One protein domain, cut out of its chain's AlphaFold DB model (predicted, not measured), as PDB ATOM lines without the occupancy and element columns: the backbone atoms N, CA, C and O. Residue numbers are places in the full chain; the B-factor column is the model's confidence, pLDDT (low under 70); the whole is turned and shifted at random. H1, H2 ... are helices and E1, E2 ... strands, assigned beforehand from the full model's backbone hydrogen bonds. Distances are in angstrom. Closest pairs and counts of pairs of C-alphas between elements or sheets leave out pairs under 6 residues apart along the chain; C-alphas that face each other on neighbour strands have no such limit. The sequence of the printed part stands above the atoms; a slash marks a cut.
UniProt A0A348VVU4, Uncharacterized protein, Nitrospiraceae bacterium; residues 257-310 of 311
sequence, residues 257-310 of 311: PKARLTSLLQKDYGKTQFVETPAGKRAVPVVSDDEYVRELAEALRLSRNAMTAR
ATOM      1  N   PRO A 257     167.303 108.946 131.297       65.50
ATOM      2  CA  PRO A 257     168.333 108.257 132.086       65.50
ATOM      3  C   PRO A 257     167.995 108.148 133.582       65.50
ATOM      4  O   PRO A 257     168.401 107.198 134.249       65.50
ATOM      5  N   LYS A 258     167.184 109.079 134.099       67.31
ATOM      6  CA  LYS A 258     166.627 109.031 135.457       67.31
ATOM      7  C   LYS A 258     165.655 107.866 135.670       67.31
ATOM      8  O   LYS A 258     165.747 107.211 136.700       67.31
ATOM      9  N   ALA A 259     164.784 107.573 134.706       68.81
ATOM     10  CA  ALA A 259     163.817 106.477 134.766       68.81
ATOM     11  C   ALA A 259     164.497 105.093 134.761       68.81
ATOM     12  O   ALA A 259     164.069 104.185 135.478       68.81
ATOM     13  N   ARG A 260     165.601 104.932 134.014       67.50
ATOM     14  CA  ARG A 260     166.415 103.701 134.062       67.50
ATOM     15  C   ARG A 260     167.139 103.541 135.392       67.50
ATOM     16  O   ARG A 260     167.148 102.447 135.944       67.50
ATOM     17  N   LEU A 261     167.688 104.623 135.938       67.62
ATOM     18  CA  LEU A 261     168.353 104.577 137.239       67.62
ATOM     19  C   LEU A 261     167.365 104.257 138.375       67.62
ATOM     20  O   LEU A 261     167.687 103.473 139.264       67.62
ATOM     21  N   THR A 262     166.138 104.786 138.319       71.88
ATOM     22  CA  THR A 262     165.081 104.413 139.273       71.88
ATOM     23  C   THR A 262     164.621 102.971 139.099       71.88
ATOM     24  O   THR A 262     164.354 102.306 140.094       71.88
ATOM     25  N   SER A 263     164.570 102.462 137.862       73.88
ATOM     26  CA  SER A 263     164.255 101.053 137.603       73.88
ATOM     27  C   SER A 263     165.345 100.119 138.121       73.88
ATOM     28  O   SER A 263     165.008  99.048 138.609       73.88
ATOM     29  N   LEU A 264     166.619 100.521 138.049       69.75
ATOM     30  CA  LEU A 264     167.718  99.789 138.677       69.75
ATOM     31  C   LEU A 264     167.520  99.746 140.187       69.75
ATOM     32  O   LEU A 264     167.417  98.669 140.750       69.75
ATOM     33  N   LEU A 265     167.328 100.897 140.833       72.56
ATOM     34  CA  LEU A 265     167.108 100.984 142.283       72.56
ATOM     35  C   LEU A 265     165.893 100.187 142.798       72.56
ATOM     36  O   LEU A 265     165.853  99.857 143.980       72.56
ATOM     37  N   GLN A 266     164.910  99.890 141.942       78.19
ATOM     38  CA  GLN A 266     163.728  99.090 142.281       78.19
ATOM     39  C   GLN A 266     163.921  97.578 142.112       78.19
ATOM     40  O   GLN A 266     163.037  96.817 142.509       78.19
ATOM     41  N   LYS A 267     165.035  97.120 141.529       77.31
ATOM     42  CA  LYS A 267     165.322  95.686 141.430       77.31
ATOM     43  C   LYS A 267     165.693  95.118 142.798       77.31
ATOM     44  O   LYS A 267     166.351  95.753 143.618       77.31
ATOM     45  N   ASP A 268     165.274  93.880 143.021       69.50
ATOM     46  CA  ASP A 268     165.441  93.158 144.277       69.50
ATOM     47  C   ASP A 268     166.864  92.590 144.433       69.50
ATOM     48  O   ASP A 268     167.086  91.374 144.435       69.50
ATOM     49  N   TYR A 269     167.850  93.477 144.559       72.56
ATOM     50  CA  TYR A 269     169.235  93.083 144.804       72.56
ATOM     51  C   TYR A 269     169.360  92.321 146.129       72.56
ATOM     52  O   TYR A 269     168.810  92.720 147.157       72.56
ATOM     53  N   GLY A 270     170.077  91.198 146.104       67.06
ATOM     54  CA  GLY A 270     170.303  90.358 147.282       67.06
ATOM     55  C   GLY A 270     169.174  89.378 147.626       67.06
ATOM     56  O   GLY A 270     169.336  88.599 148.568       67.06
ATOM     57  N   LYS A 271     168.057  89.342 146.879       76.50
ATOM     58  CA  LYS A 271     167.074  88.252 147.015       76.50
ATOM     59  C   LYS A 271     167.558  87.013 146.266       76.50
ATOM     60  O   LYS A 271     168.070  87.110 145.154       76.50
ATOM     61  N   THR A 272     167.376  85.841 146.864       77.69
ATOM     62  CA  THR A 272     167.685  84.551 146.243       77.69
ATOM     63  C   THR A 272     166.400  83.810 145.896       77.69
ATOM     64  O   THR A 272     165.448  83.771 146.674       77.69
ATOM     65  N   GLN A 273     166.370  83.226 144.703       79.06
ATOM     66  CA  GLN A 273     165.331  82.314 144.247       79.06
ATOM     67  C   GLN A 273     165.866  80.886 144.255       79.06
ATOM     68  O   GLN A 273     167.025  80.629 143.928       79.06
ATOM     69  N   PHE A 274     165.023  79.934 144.642       74.31
ATOM     70  CA  PHE A 274     165.387  78.525 144.603       74.31
ATOM     71  C   PHE A 274     165.099  77.973 143.215       74.31
ATOM     72  O   PHE A 274     163.942  77.858 142.817       74.31
ATOM     73  N   VAL A 275     166.159  77.622 142.493       78.56
ATOM     74  CA  VAL A 275     166.062  76.981 141.182       78.56
ATOM     75  C   VAL A 275     166.263  75.480 141.373       78.56
ATOM     76  O   VAL A 275     167.239  75.035 141.988       78.56
ATOM     77  N   GLU A 276     165.312  74.686 140.881       69.25
ATOM     78  CA  GLU A 276     165.438  73.232 140.836       69.25
ATOM     79  C   GLU A 276     166.385  72.854 139.692       69.25
ATOM     80  O   GLU A 276     166.069  73.004 138.516       69.25
ATOM     81  N   THR A 277     167.580  72.389 140.051       73.75
ATOM     82  CA  THR A 277     168.541  71.805 139.106       73.75
ATOM     83  C   THR A 277     168.535  70.281 139.254       73.75
ATOM     84  O   THR A 277     168.149  69.782 140.314       73.75
ATOM     85  N   PRO A 278     169.001  69.505 138.256       68.31
ATOM     86  CA  PRO A 278     169.075  68.040 138.354       68.31
ATOM     87  C   PRO A 278     169.932  67.523 139.531       68.31
ATOM     88  O   PRO A 278     169.838  66.354 139.886       68.31
ATOM     89  N   ALA A 279     170.731  68.390 140.166       69.88
ATOM     90  CA  ALA A 279     171.522  68.103 141.364       69.88
ATOM     91  C   ALA A 279     170.859  68.558 142.689       69.88
ATOM     92  O   ALA A 279     171.492  68.487 143.743       69.88
ATOM     93  N   GLY A 280     169.612  69.046 142.652       74.50
ATOM     94  CA  GLY A 280     168.847  69.522 143.811       74.50
ATOM     95  C   GLY A 280     168.459  71.008 143.751       74.50
ATOM     96  O   GLY A 280     168.742  71.722 142.784       74.50
ATOM     97  N   LYS A 281     167.790  71.481 144.812       76.62
ATOM     98  CA  LYS A 281     167.388  72.888 144.978       76.62
ATOM     99  C   LYS A 281     168.602  73.734 145.342       76.62
ATOM    100  O   LYS A 281     169.196  73.527 146.400       76.62
ATOM    101  N   ARG A 282     168.956  74.698 144.490       75.44
ATOM    102  CA  ARG A 282     170.018  75.676 144.764       75.44
ATOM    103  C   ARG A 282     169.424  77.076 144.857       75.44
ATOM    104  O   ARG A 282     168.605  77.453 144.026       75.44
ATOM    105  N   ALA A 283     169.830  77.830 145.875       77.00
ATOM    106  CA  ALA A 283     169.505  79.247 145.992       77.00
ATOM    107  C   ALA A 283     170.427  80.035 145.053       77.00
ATOM    108  O   ALA A 283     171.642  80.034 145.241       77.00
ATOM    109  N   VAL A 284     169.852  80.669 144.037       77.69
ATOM    110  CA  VAL A 284     170.555  81.518 143.068       77.69
ATOM    111  C   VAL A 284     170.045  82.948 143.256       77.69
ATOM    112  O   VAL A 284     168.841  83.124 143.451       77.69
ATOM    113  N   PRO A 285     170.905  83.978 143.252       76.38
ATOM    114  CA  PRO A 285     170.445  85.362 143.315       76.38
ATOM    115  C   PRO A 285     169.497  85.677 142.148       76.38
ATOM    116  O   PRO A 285     169.696  85.209 141.030       76.38
ATOM    117  N   VAL A 286     168.437  86.440 142.426       74.12
ATOM    118  CA  VAL A 286     167.428  86.855 141.432       74.12
ATOM    119  C   VAL A 286     168.036  87.790 140.384       74.12
ATOM    120  O   VAL A 286     167.605  87.779 139.237       74.12
ATOM    121  N   VAL A 287     169.048  88.568 140.771       75.94
ATOM    122  CA  VAL A 287     169.825  89.436 139.881       75.94
ATOM    123  C   VAL A 287     171.296  89.125 140.109       75.94
ATOM    124  O   VAL A 287     171.757  89.179 141.251       75.94
ATOM    125  N   SER A 288     172.016  88.765 139.048       76.00
ATOM    126  CA  SER A 288     173.456  88.499 139.134       76.00
ATOM    127  C   SER A 288     174.241  89.807 139.266       76.00
ATOM    128  O   SER A 288     173.890  90.810 138.639       76.00
ATOM    129  N   ASP A 289     175.340  89.796 140.022       73.12
ATOM    130  CA  ASP A 289     176.239  90.953 140.141       73.12
ATOM    131  C   ASP A 289     176.782  91.386 138.765       73.12
ATOM    132  O   ASP A 289     176.935  92.578 138.498       73.12
ATOM    133  N   ASP A 290     176.973  90.437 137.844       75.31
ATOM    134  CA  ASP A 290     177.410  90.715 136.470       75.31
ATOM    135  C   ASP A 290     176.350  91.472 135.652       75.31
ATOM    136  O   ASP A 290     176.678  92.349 134.845       75.31
ATOM    137  N   GLU A 291     175.068  91.165 135.870       74.62
ATOM    138  CA  GLU A 291     173.953  91.868 135.227       74.62
ATOM    139  C   GLU A 291     173.832  93.289 135.780       74.62
ATOM    140  O   GLU A 291     173.672  94.238 135.010       74.62
ATOM    141  N   TYR A 292     174.013  93.461 137.093       75.81
ATOM    142  CA  TYR A 292     174.051  94.779 137.723       75.81
ATOM    143  C   TYR A 292     175.188  95.651 137.174       75.81
ATOM    144  O   TYR A 292     174.964  96.807 136.808       75.81
ATOM    145  N   VAL A 293     176.404  95.102 137.067       78.19
ATOM    146  CA  VAL A 293     177.569  95.832 136.539       78.19
ATOM    147  C   VAL A 293     177.347  96.242 135.085       78.19
ATOM    148  O   VAL A 293     177.671  97.375 134.712       78.19
ATOM    149  N   ARG A 294     176.763  95.360 134.266       78.62
ATOM    150  CA  ARG A 294     176.454  95.662 132.862       78.62
ATOM    151  C   ARG A 294     175.437  96.797 132.743       78.62
ATOM    152  O   ARG A 294     175.702  97.774 132.041       78.62
ATOM    153  N   GLU A 295     174.321  96.714 133.459       76.75
ATOM    154  CA  GLU A 295     173.271  97.734 133.374       76.75
ATOM    155  C   GLU A 295     173.708  99.085 133.969       76.75
ATOM    156  O   GLU A 295     173.358 100.144 133.436       76.75
ATOM    157  N   LEU A 296     174.532  99.076 135.023       78.31
ATOM    158  CA  LEU A 296     175.125 100.291 135.587       78.31
ATOM    159  C   LEU A 296     176.092 100.955 134.594       78.31
ATOM    160  O   LEU A 296     176.055 102.176 134.410       78.31
ATOM    161  N   ALA A 297     176.938 100.168 133.925       78.25
ATOM    162  CA  ALA A 297     177.870 100.678 132.923       78.25
ATOM    163  C   ALA A 297     177.139 101.315 131.730       78.25
ATOM    164  O   ALA A 297     177.555 102.363 131.230       78.25
ATOM    165  N   GLU A 298     176.027 100.724 131.295       77.12
ATOM    166  CA  GLU A 298     175.180 101.286 130.241       77.12
ATOM    167  C   GLU A 298     174.489 102.582 130.676       77.12
ATOM    168  O   GLU A 298     174.511 103.568 129.932       77.12
ATOM    169  N   ALA A 299     173.946 102.629 131.897       74.81
ATOM    170  CA  ALA A 299     173.333 103.838 132.445       74.81
ATOM    171  C   ALA A 299     174.336 105.006 132.532       74.81
ATOM    172  O   ALA A 299     173.999 106.144 132.189       74.81
ATOM    173  N   LEU A 300     175.583 104.731 132.929       78.19
ATOM    174  CA  LEU A 300     176.654 105.732 132.994       78.19
ATOM    175  C   LEU A 300     177.122 106.200 131.610       78.19
ATOM    176  O   LEU A 300     177.435 107.377 131.423       78.19
ATOM    177  N   ARG A 301     177.154 105.309 130.615       77.31
ATOM    178  CA  ARG A 301     177.468 105.692 129.228       77.31
ATOM    179  C   ARG A 301     176.386 106.594 128.640       77.31
ATOM    180  O   ARG A 301     176.706 107.613 128.033       77.31
ATOM    181  N   LEU A 302     175.117 106.264 128.872       72.88
ATOM    182  CA  LEU A 302     173.978 107.068 128.421       72.88
ATOM    183  C   LEU A 302     173.934 108.443 129.100       72.88
ATOM    184  O   LEU A 302     173.688 109.442 128.425       72.88
ATOM    185  N   SER A 303     174.221 108.528 130.403       72.50
ATOM    186  CA  SER A 303     174.267 109.816 131.111       72.50
ATOM    187  C   SER A 303     175.423 110.703 130.638       72.50
ATOM    188  O   SER A 303     175.231 111.905 130.447       72.50
ATOM    189  N   ARG A 304     176.596 110.115 130.366       71.88
ATOM    190  CA  ARG A 304     177.739 110.824 129.778       71.88
ATOM    191  C   ARG A 304     177.402 111.381 128.396       71.88
ATOM    192  O   ARG A 304     177.657 112.555 128.144       71.88
ATOM    193  N   ASN A 305     176.774 110.574 127.544       69.31
ATOM    194  CA  ASN A 305     176.367 110.996 126.204       69.31
ATOM    195  C   ASN A 305     175.276 112.086 126.248       69.31
ATOM    196  O   ASN A 305     175.289 113.015 125.440       69.31
ATOM    197  N   ALA A 306     174.367 112.023 127.227       63.97
ATOM    198  CA  ALA A 306     173.352 113.051 127.450       63.97
ATOM    199  C   ALA A 306     173.936 114.379 127.973       63.97
ATOM    200  O   ALA A 306     173.387 115.440 127.670       63.97
ATOM    201  N   MET A 307     175.045 114.350 128.727       59.59
ATOM    202  CA  MET A 307     175.781 115.561 129.120       59.59
ATOM    203  C   MET A 307     176.517 116.195 127.940       59.59
ATOM    204  O   MET A 307     176.465 117.411 127.785       59.59
ATOM    205  N   THR A 308     177.163 115.395 127.088       59.16
ATOM    206  CA  THR A 308     177.883 115.912 125.912       59.16
ATOM    207  C   THR A 308     176.958 116.461 124.829       59.16
ATOM    208  O   THR A 308     177.384 117.298 124.052       59.16
ATOM    209  N   ALA A 309     175.696 116.024 124.778       55.31
ATOM    210  CA  ALA A 309     174.701 116.530 123.830       55.31
ATOM    211  C   ALA A 309     174.015 117.842 124.274       55.31
ATOM    212  O   ALA A 309     173.216 118.394 123.521       55.31
ATOM    213  N   ARG A 310     174.271 118.324 125.502       51.66
ATOM    214  CA  ARG A 310     173.696 119.568 126.058       51.66
ATOM    215  C   ARG A 310     174.718 120.697 126.263       51.66
ATOM    216  O   ARG A 310     174.324 121.742 126.780       51.66
TER     217      ARG A 310
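Overview. This is residues 257 to 310 of the 311 residues of an uncharacterized protein of Nitrospiraceae bacterium (UniProt A0A348VVU4). This is a long, thin rod in which the chain folds back once along its length: it runs out through H1 and E1, turns at residues 278 and 279, and comes back through E2 and H2. The strand hairpin of E1 and E2 makes one end of the rod, and the short helix H1 lies side by side with part of the longer helix H2 towards the other. The printed part has 54 residues, with two named helices and two named strands in the order H1, E1, E2, H2. The two strands form an antiparallel sheet in the order E1, E2, and the class is mixed, helices and strands. The whole is extended, with a radius of gyration of the C-alphas of 15.6 A and spans of 53 by 17 by 11 A.

Along the chain. The printed part begins with H1, residues 257 to 265, whose first C-alpha is at (168.333, 108.257, 132.086) and which is 12.6 A long from first to last C-alpha. E1, residues 272 to 277, follows and is 14.6 A long. E2, residues 280 to 285, is 15.9 A long and begins with C-alpha 280 at (168.847, 69.522, 143.811). H2, residues 289 to 308, is the longest helix at 28.8 A and ends with C-alpha 308 at (177.883, 115.912, 125.912).

Arrangement. H1 and H2 touch, H2 with residues 295 to 303 alone, and the closest C-alphas are those of Pro 257 and Ser 303, 6.2 A apart. Their lines stand at a shallow tilt of 19 degrees, and they run opposite ways. In both H1 and H2 every O i to N i+4 pair is within hydrogen-bond range. E1 and E2 are antiparallel neighbours and form a hairpin, with 147 degrees between their directions. The C-alphas of Thr 272 and Pro 285 face each other at 4.1 A. N 273 and O 284 are within hydrogen-bond range at 2.8 A, and so are N 282 and O 275 at 3.1 A. H1 and E2 are apart, and so are E1 and H2.

Size, cuts and confidence. The C-alphas of Ala 279 and Arg 310 are the two farthest apart, at 53.7 A, while those of Pro 257 and Arg 310 are 13.9 A apart. The printed part has no cut. The links from E1 to E2 and from E2 to H2 are tight, the link from H1 to E1 is short, and no link is long. The mean pLDDT of the printed part is 72.5. It is under 70 at 17 residues: 257 to 261, 264, 268, 270, 276, 278 to 279 and 305 to 310.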